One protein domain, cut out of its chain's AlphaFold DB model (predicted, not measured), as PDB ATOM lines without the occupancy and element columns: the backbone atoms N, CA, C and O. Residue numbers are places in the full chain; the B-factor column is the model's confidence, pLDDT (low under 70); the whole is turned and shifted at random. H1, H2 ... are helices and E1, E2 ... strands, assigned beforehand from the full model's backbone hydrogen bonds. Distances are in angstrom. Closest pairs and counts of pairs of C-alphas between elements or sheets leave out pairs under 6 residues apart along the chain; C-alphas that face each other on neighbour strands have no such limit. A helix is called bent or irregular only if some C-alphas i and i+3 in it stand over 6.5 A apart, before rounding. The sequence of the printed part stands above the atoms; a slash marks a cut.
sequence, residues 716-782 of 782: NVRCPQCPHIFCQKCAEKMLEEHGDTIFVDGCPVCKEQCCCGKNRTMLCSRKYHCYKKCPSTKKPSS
ATOM      1  N   ASN A 716     530.549 203.218 827.707       89.19
ATOM      2  CA  ASN A 716     531.011 203.954 828.880       89.19
ATOM      3  C   ASN A 716     530.908 205.481 828.721       89.19
ATOM      4  O   ASN A 716     530.975 206.003 827.614       89.19
ATOM      5  N   VAL A 717     530.761 206.160 829.859       89.88
ATOM      6  CA  VAL A 717     530.851 207.610 830.058       89.88
ATOM      7  C   VAL A 717     532.195 207.897 830.727       89.88
ATOM      8  O   VAL A 717     532.629 207.150 831.611       89.88
ATOM      9  N   ARG A 718     532.878 208.956 830.298       88.44
ATOM     10  CA  ARG A 718     534.241 209.300 830.726       88.44
ATOM     11  C   ARG A 718     534.245 210.664 831.395       88.44
ATOM     12  O   ARG A 718     533.496 211.544 830.989       88.44
ATOM     13  N   CYS A 719     535.086 210.842 832.408       87.56
ATOM     14  CA  CYS A 719     535.312 212.163 832.978       87.56
ATOM     15  C   CYS A 719     536.190 213.010 832.033       87.56
ATOM     16  O   CYS A 719     537.228 212.506 831.606       87.56
ATOM     17  N   PRO A 720     535.853 214.284 831.755       82.69
ATOM     18  CA  PRO A 720     536.761 215.189 831.046       82.69
ATOM     19  C   PRO A 720     537.960 215.638 831.905       82.69
ATOM     20  O   PRO A 720     538.981 216.028 831.356       82.69
ATOM     21  N   GLN A 721     537.856 215.555 833.240       84.94
ATOM     22  CA  GLN A 721     538.834 216.102 834.199       84.94
ATOM     23  C   GLN A 721     539.697 215.050 834.932       84.94
ATOM     24  O   GLN A 721     540.478 215.403 835.811       84.94
ATOM     25  N   CYS A 722     539.533 213.743 834.677       86.69
ATOM     26  CA  CYS A 722     540.318 212.696 835.360       86.69
ATOM     27  C   CYS A 722     540.236 211.337 834.626       86.69
ATOM     28  O   CYS A 722     539.299 211.134 833.854       86.69
ATOM     29  N   PRO A 723     541.104 210.345 834.916       85.56
ATOM     30  CA  PRO A 723     541.088 209.040 834.237       85.56
ATOM     31  C   PRO A 723     539.893 208.121 834.584       85.56
ATOM     32  O   PRO A 723     539.852 206.971 834.146       85.56
ATOM     33  N   HIS A 724     538.912 208.572 835.374       89.69
ATOM     34  CA  HIS A 724     537.772 207.738 835.760       89.69
ATOM     35  C   HIS A 724     536.749 207.540 834.637       89.69
ATOM     36  O   HIS A 724     536.235 208.486 834.037       89.69
ATOM     37  N   ILE A 725     536.384 206.272 834.443       91.06
ATOM     38  CA  ILE A 725     535.358 205.814 833.508       91.06
ATOM     39  C   ILE A 725     534.200 205.185 834.290       91.06
ATOM     40  O   ILE A 725     534.409 204.484 835.279       91.06
ATOM     41  N   PHE A 726     532.967 205.392 833.834       92.69
ATOM     42  CA  PHE A 726     531.764 204.725 834.329       92.69
ATOM     43  C   PHE A 726     531.128 203.950 833.171       92.69
ATOM     44  O   PHE A 726     530.948 204.496 832.087       92.69
ATOM     45  N   CYS A 727     530.762 202.678 833.348       93.81
ATOM     46  CA  CYS A 727     529.954 202.009 832.320       93.81
ATOM     47  C   CYS A 727     528.546 202.624 832.269       93.81
ATOM     48  O   CYS A 727     528.072 203.126 833.287       93.81
ATOM     49  N   GLN A 728     527.869 202.559 831.117       93.00
ATOM     50  CA  GLN A 728     526.588 203.254 830.895       93.00
ATOM     51  C   GLN A 728     525.567 203.024 832.037       93.00
ATOM     52  O   GLN A 728     525.169 203.981 832.691       93.00
ATOM     53  N   LYS A 729     525.287 201.759 832.401       92.12
ATOM     54  CA  LYS A 729     524.380 201.389 833.516       92.12
ATOM     55  C   LYS A 729     524.813 201.850 834.916       92.12
ATOM     56  O   LYS A 729     524.038 201.765 835.866       92.12
ATOM     57  N   CYS A 730     526.061 202.285 835.081       93.50
ATOM     58  CA  CYS A 730     526.532 202.936 836.302       93.50
ATOM     59  C   CYS A 730     526.443 204.460 836.223       93.50
ATOM     60  O   CYS A 730     526.262 205.064 837.271       93.50
ATOM     61  N   ALA A 731     526.560 205.058 835.033       92.69
ATOM     62  CA  ALA A 731     526.398 206.492 834.812       92.69
ATOM     63  C   ALA A 731     524.922 206.918 834.902       92.69
ATOM     64  O   ALA A 731     524.624 207.851 835.636       92.69
ATOM     65  N   GLU A 732     524.008 206.165 834.276       94.31
ATOM     66  CA  GLU A 732     522.539 206.315 834.396       94.31
ATOM     67  C   GLU A 732     522.105 206.431 835.866       94.31
ATOM     68  O   GLU A 732     521.411 207.357 836.262       94.31
ATOM     69  N   LYS A 733     522.636 205.552 836.718       93.06
ATOM     70  CA  LYS A 733     522.370 205.543 838.162       93.06
ATOM     71  C   LYS A 733     523.117 206.616 838.971       93.06
ATOM     72  O   LYS A 733     522.875 206.731 840.162       93.06
ATOM     73  N   MET A 734     524.066 207.351 838.392       92.06
ATOM     74  CA  MET A 734     524.661 208.532 839.047       92.06
ATOM     75  C   MET A 734     523.908 209.802 838.644       92.06
ATOM     76  O   MET A 734     523.759 210.686 839.479       92.06
ATOM     77  N   LEU A 735     523.370 209.848 837.419       92.31
ATOM     78  CA  LEU A 735     522.387 210.848 836.981       92.31
ATOM     79  C   LEU A 735     521.118 210.747 837.855       92.31
ATOM     80  O   LEU A 735     520.646 211.746 838.378       92.31
ATOM     81  N   GLU A 736     520.653 209.528 838.147       92.12
ATOM     82  CA  GLU A 736     519.525 209.267 839.061       92.12
ATOM     83  C   GLU A 736     519.770 209.698 840.530       92.12
ATOM     84  O   GLU A 736     518.817 210.019 841.235       92.12
ATOM     85  N   GLU A 737     521.019 209.696 841.025       90.44
ATOM     86  CA  GLU A 737     521.350 210.079 842.420       90.44
ATOM     87  C   GLU A 737     521.724 211.572 842.561       90.44
ATOM     88  O   GLU A 737     521.590 212.133 843.650       90.44
ATOM     89  N   HIS A 738     522.204 212.222 841.492       88.88
ATOM     90  CA  HIS A 738     522.802 213.568 841.552       88.88
ATOM     91  C   HIS A 738     522.363 214.545 840.444       88.88
ATOM     92  O   HIS A 738     522.892 215.653 840.372       88.88
ATOM     93  N   GLY A 739     521.404 214.163 839.598       89.81
ATOM     94  CA  GLY A 739     520.897 214.978 838.493       89.81
ATOM     95  C   GLY A 739     521.780 214.960 837.240       89.81
ATOM     96  O   GLY A 739     522.930 214.511 837.249       89.81
ATOM     97  N   ASP A 740     521.235 215.481 836.139       89.31
ATOM     98  CA  ASP A 740     521.830 215.358 834.801       89.31
ATOM     99  C   ASP A 740     523.208 216.036 834.658       89.31
ATOM    100  O   ASP A 740     524.051 215.628 833.855       89.31
ATOM    101  N   THR A 741     523.492 217.032 835.497       88.50
ATOM    102  CA  THR A 741     524.752 217.790 835.503       88.50
ATOM    103  C   THR A 741     525.925 217.064 836.178       88.50
ATOM    104  O   THR A 741     527.045 217.580 836.184       88.50
ATOM    105  N   ILE A 742     525.739 215.853 836.721       90.81
ATOM    106  CA  ILE A 742     526.778 215.112 837.467       90.81
ATOM    107  C   ILE A 742     528.037 214.758 836.647       90.81
ATOM    108  O   ILE A 742     529.102 214.565 837.236       90.81
ATOM    109  N   PHE A 743     527.942 214.699 835.312       92.38
ATOM    110  CA  PHE A 743     529.080 214.452 834.405       92.38
ATOM    111  C   PHE A 743     529.586 215.699 833.649       92.38
ATOM    112  O   PHE A 743     530.598 215.616 832.951       92.38
ATOM    113  N   VAL A 744     528.919 216.851 833.796       88.44
ATOM    114  CA  VAL A 744     529.343 218.136 833.207       88.44
ATOM    115  C   VAL A 744     530.536 218.684 833.999       88.44
ATOM    116  O   VAL A 744     530.488 218.702 835.227       88.44
ATOM    117  N   ASP A 745     531.613 219.088 833.325       85.44
ATOM    118  CA  ASP A 745     532.856 219.630 833.917       85.44
ATOM    119  C   ASP A 745     533.540 218.759 834.989       85.44
ATOM    120  O   ASP A 745     534.377 219.217 835.763       85.44
ATOM    121  N   GLY A 746     533.223 217.465 835.027       88.56
ATOM    122  CA  GLY A 746     533.790 216.514 835.977       88.56
ATOM    123  C   GLY A 746     532.817 215.381 836.279       88.56
ATOM    124  O   GLY A 746     531.633 215.482 836.000       88.56
ATOM    125  N   CYS A 747     533.314 214.290 836.857       92.50
ATOM    126  CA  CYS A 747     532.503 213.127 837.242       92.50
ATOM    127  C   CYS A 747     532.204 213.117 838.759       92.50
ATOM    128  O   CYS A 747     532.829 213.899 839.487       92.50
ATOM    129  N   PRO A 748     531.373 212.182 839.278       91.00
ATOM    130  CA  PRO A 748     531.104 212.050 840.716       91.00
ATOM    131  C   PRO A 748     532.353 212.044 841.609       91.00
ATOM    132  O   PRO A 748     532.300 212.491 842.746       91.00
ATOM    133  N   VAL A 749     533.491 211.537 841.120       89.50
ATOM    134  CA  VAL A 749     534.742 211.491 841.897       89.50
ATOM    135  C   VAL A 749     535.434 212.857 841.953       89.50
ATOM    136  O   VAL A 749     535.960 213.219 842.999       89.50
ATOM    137  N   CYS A 750     535.406 213.627 840.859       88.75
ATOM    138  CA  CYS A 750     535.985 214.976 840.790       88.75
ATOM    139  C   CYS A 750     535.200 215.970 841.644       88.75
ATOM    140  O   CYS A 750     535.793 216.776 842.346       88.75
ATOM    141  N   LYS A 751     533.865 215.872 841.610       88.81
ATOM    142  CA  LYS A 751     532.951 216.716 842.394       88.81
ATOM    143  C   LYS A 751     532.845 216.285 843.865       88.81
ATOM    144  O   LYS A 751     531.979 216.766 844.581       88.81
ATOM    145  N   GLU A 752     533.632 215.286 844.277       87.56
ATOM    146  CA  GLU A 752     533.576 214.567 845.565       87.56
ATOM    147  C   GLU A 752     532.207 213.939 845.919       87.56
ATOM    148  O   GLU A 752     532.056 213.242 846.922       87.56
ATOM    149  N   GLN A 753     531.237 214.043 845.010       84.81
ATOM    150  CA  GLN A 753     529.923 213.406 844.996       84.81
ATOM    151  C   GLN A 753     529.985 211.885 844.718       84.81
ATOM    152  O   GLN A 753     529.047 211.309 844.179       84.81
ATOM    153  N   CYS A 754     531.029 211.189 845.171       86.12
ATOM    154  CA  CYS A 754     531.165 209.733 845.114       86.12
ATOM    155  C   CYS A 754     531.410 209.167 846.519       86.12
ATOM    156  O   CYS A 754     532.214 209.713 847.271       86.12
ATOM    157  N   CYS A 755     530.827 208.010 846.853       82.06
ATOM    158  CA  CYS A 755     531.070 207.306 848.126       82.06
ATOM    159  C   CYS A 755     532.535 206.865 848.359       82.06
ATOM    160  O   CYS A 755     532.854 206.291 849.397       82.06
ATOM    161  N   CYS A 756     533.417 207.075 847.376       79.94
ATOM    162  CA  CYS A 756     534.847 206.768 847.430       79.94
ATOM    163  C   CYS A 756     535.750 208.007 847.317       79.94
ATOM    164  O   CYS A 756     536.973 207.833 847.233       79.94
ATOM    165  N   GLY A 757     535.161 209.215 847.309       70.88
ATOM    166  CA  GLY A 757     535.860 210.505 847.371       70.88
ATOM    167  C   GLY A 757     536.652 210.692 848.672       70.88
ATOM    168  O   GLY A 757     536.824 209.736 849.429       70.88
ATOM    169  N   LYS A 758     537.158 211.905 848.938       63.97
ATOM    170  CA  LYS A 758     538.057 212.156 850.084       63.97
ATOM    171  C   LYS A 758     537.385 211.850 851.430       63.97
ATOM    172  O   LYS A 758     537.967 211.168 852.268       63.97
ATOM    173  N   ASN A 759     536.127 212.258 851.587       57.62
ATOM    174  CA  ASN A 759     535.348 212.099 852.818       57.62
ATOM    175  C   ASN A 759     534.733 210.688 852.930       57.62
ATOM    176  O   ASN A 759     533.522 210.504 852.798       57.62
ATOM    177  N   ARG A 760     535.574 209.664 853.130       69.06
ATOM    178  CA  ARG A 760     535.137 208.262 853.271       69.06
ATOM    179  C   ARG A 760     534.594 207.979 854.668       69.06
ATOM    180  O   ARG A 760     535.359 207.885 855.621       69.06
ATOM    181  N   THR A 761     533.290 207.753 854.775       66.44
ATOM    182  CA  THR A 761     532.634 207.347 856.024       66.44
ATOM    183  C   THR A 761     532.359 205.841 856.067       66.44
ATOM    184  O   THR A 761     532.061 205.213 855.048       66.44
ATOM    185  N   MET A 762     532.404 205.254 857.269       69.50
ATOM    186  CA  MET A 762     531.882 203.898 857.520       69.50
ATOM    187  C   MET A 762     530.348 203.863 857.423       69.50
ATOM    188  O   MET A 762     529.775 202.881 856.959       69.50
ATOM    189  N   LEU A 763     529.692 204.971 857.785       70.94
ATOM    190  CA  LEU A 763     528.259 205.206 857.619       70.94
ATOM    191  C   LEU A 763     528.015 206.007 856.331       70.94
ATOM    192  O   LEU A 763     528.162 207.228 856.310       70.94
ATOM    193  N   CYS A 764     527.670 205.323 855.239       77.12
ATOM    194  CA  CYS A 764     527.327 205.940 853.956       77.12
ATOM    195  C   CYS A 764     525.872 205.602 853.607       77.12
ATOM    196  O   CYS A 764     525.545 204.438 853.414       77.12
ATOM    197  N   SER A 765     525.017 206.619 853.488       78.25
ATOM    198  CA  SER A 765     523.558 206.506 853.299       78.25
ATOM    199  C   SER A 765     523.085 206.532 851.834       78.25
ATOM    200  O   SER A 765     521.893 206.651 851.563       78.25
ATOM    201  N   ARG A 766     524.010 206.466 850.871       79.12
ATOM    202  CA  ARG A 766     523.721 206.622 849.434       79.12
ATOM    203  C   ARG A 766     522.986 205.431 848.828       79.12
ATOM    204  O   ARG A 766     523.304 204.284 849.125       79.12
ATOM    205  N   LYS A 767     522.109 205.711 847.860       82.12
ATOM    206  CA  LYS A 767     521.358 204.709 847.089       82.12
ATOM    207  C   LYS A 767     522.284 203.785 846.282       82.12
ATOM    208  O   LYS A 767     521.979 202.607 846.096       82.12
ATOM    209  N   TYR A 768     523.418 204.302 845.800       87.00
ATOM    210  CA  TYR A 768     524.250 203.634 844.803       87.00
ATOM    211  C   TYR A 768     525.754 203.621 845.104       87.00
ATOM    212  O   TYR A 768     526.572 204.234 844.419       87.00
ATOM    213  N   HIS A 769     526.139 202.774 846.058       86.69
ATOM    214  CA  HIS A 769     527.537 202.499 846.399       86.69
ATOM    215  C   HIS A 769     528.422 202.025 845.223       86.69
ATOM    216  O   HIS A 769     527.963 201.441 844.229       86.69
ATOM    217  N   CYS A 770     529.734 202.214 845.402       87.00
ATOM    218  CA  CYS A 770     530.798 201.626 844.591       87.00
ATOM    219  C   CYS A 770     531.287 200.300 845.191       87.00
ATOM    220  O   CYS A 770     531.739 200.240 846.337       87.00
ATOM    221  N   TYR A 771     531.233 199.246 844.382       82.69
ATOM    222  CA  TYR A 771     531.546 197.868 844.754       82.69
ATOM    223  C   TYR A 771     532.998 197.711 845.230       82.69
ATOM    224  O   TYR A 771     533.917 198.246 844.608       82.69
ATOM    225  N   LYS A 772     533.195 197.004 846.354       74.44
ATOM    226  CA  LYS A 772     534.469 196.802 847.088       74.44
ATOM    227  C   LYS A 772     535.216 198.075 847.546       74.44
ATOM    228  O   LYS A 772     536.162 197.961 848.322       74.44
ATOM    229  N   LYS A 773     534.798 199.274 847.121       79.50
ATOM    230  CA  LYS A 773     535.461 200.560 847.412       79.50
ATOM    231  C   LYS A 773     534.711 201.437 848.423       79.50
ATOM    232  O   LYS A 773     535.327 202.311 849.027       79.50
ATOM    233  N   CYS A 774     533.403 201.245 848.601       80.94
ATOM    234  CA  CYS A 774     532.617 201.947 849.618       80.94
ATOM    235  C   CYS A 774     532.779 201.252 850.983       80.94
ATOM    236  O   CYS A 774     532.448 200.063 851.061       80.94
ATOM    237  N   PRO A 775     533.236 201.934 852.054       74.00
ATOM    238  CA  PRO A 775     533.489 201.284 853.342       74.00
ATOM    239  C   PRO A 775     532.250 200.582 853.914       74.00
ATOM    240  O   PRO A 775     532.341 199.413 854.270       74.00
ATOM    241  N   SER A 776     531.077 201.223 853.850       73.81
ATOM    242  CA  SER A 776     529.787 200.659 854.291       73.81
ATOM    243  C   SER A 776     529.320 199.398 853.540       73.81
ATOM    244  O   SER A 776     528.315 198.806 853.916       73.81
ATOM    245  N   THR A 777     529.993 199.005 852.450       71.25
ATOM    246  CA  THR A 777     529.690 197.766 851.701       71.25
ATOM    247  C   THR A 777     530.636 196.615 852.028       71.25
ATOM    248  O   THR A 777     530.448 195.505 851.530       71.25
ATOM    249  N   LYS A 778     531.646 196.851 852.872       68.25
ATOM    250  CA  LYS A 778     532.370 195.773 853.539       68.25
ATOM    251  C   LYS A 778     531.506 195.319 854.714       68.25
ATOM    252  O   LYS A 778     531.181 196.134 855.572       68.25
ATOM    253  N   LYS A 779     531.138 194.033 854.760       54.19
ATOM    254  CA  LYS A 779     530.616 193.449 856.005       54.19
ATOM    255  C   LYS A 779     531.676 193.644 857.104       54.19
ATOM    256  O   LYS A 779     532.858 193.483 856.786       54.19
ATOM    257  N   PRO A 780     531.300 193.963 858.354       48.41
ATOM    258  CA  PRO A 780     532.215 193.763 859.468       48.41
ATOM    259  C   PRO A 780     532.590 192.275 859.528       48.41
ATOM    260  O   PRO A 780     531.746 191.413 859.283       48.41
ATOM    261  N   SER A 781     533.857 191.988 859.806       44.06
ATOM    262  CA  SER A 781     534.326 190.638 860.112       44.06
ATOM    263  C   SER A 781     533.962 190.314 861.559       44.06
ATOM    264  O   SER A 781     534.645 190.766 862.477       44.06
ATOM    265  N   SER A 782     532.852 189.596 861.723       35.47
ATOM    266  CA  SER A 782     532.477 188.851 862.929       35.47
ATOM    267  C   SER A 782     532.968 187.414 862.794       35.47
ATOM    268  O   SER A 782     532.480 186.780 861.826       35.47
TER     269      SER A 782
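What this domain is: This is residues 716 to 782 of the 782 residues of the protein "RING-type domain-containing protein" of Globisporangium ultimum (strain ATCC 200006 / CBS 805.95 / DAOM BR144) (UniProt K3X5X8). This is a domain of little regular structure: a small head at one end, made of the strand hairpin E1 and E2 and the helices H1 and H2, and a long winding stretch, residues 744 to 782, reaching the other end. The 67 printed residues hold E1, E2, H1 and H2 in that order, with 21 residues in named elements, class mixed; the sheet, E1 - E2, is antiparallel. The whole is compact, with a radius of gyration of the C-alphas of 12.3 A, and elongated, spanning 41 by 22 by 18 A.

Where its parts are: E1, residues 716 to 718, begins at C-alpha (531.011, 203.954, 828.880) and is 6.5 A long. E2, residues 725 to 727, is 6.7 A. H1, residues 728 to 738, is 15.3 A. H2, residues 740 to 743, is irregular, with 7.3 A from its first to its last C-alpha, and it ends at C-alpha 743 at (529.080, 214.452, 834.405).

How they stand to each other: In the hairpin E1 and E2, N 717 and O 726 are 2.8 A apart, within hydrogen-bond range. The closest C-alphas of E1 and H1, Asn 716 and Gln 728, are 4.9 A apart. H1 and H2 only just touch, only at the corner, with 3 pairs of C-alphas within 8 A, the closest Leu 735 and Ile 742 at 6.1 A. H1 has 5 of 7 O i to N i+4 pairs within range; H2 is too short for one, and its 1 O i to N i+3 pair is not within range.

The domain as a whole: The farthest C-alphas, Asp 745 and Ser 782, are 42.3 A apart. The printed part has no cut and no long link between named elements. Residues 758 to 762 and 778 to 782 have pLDDT under 70.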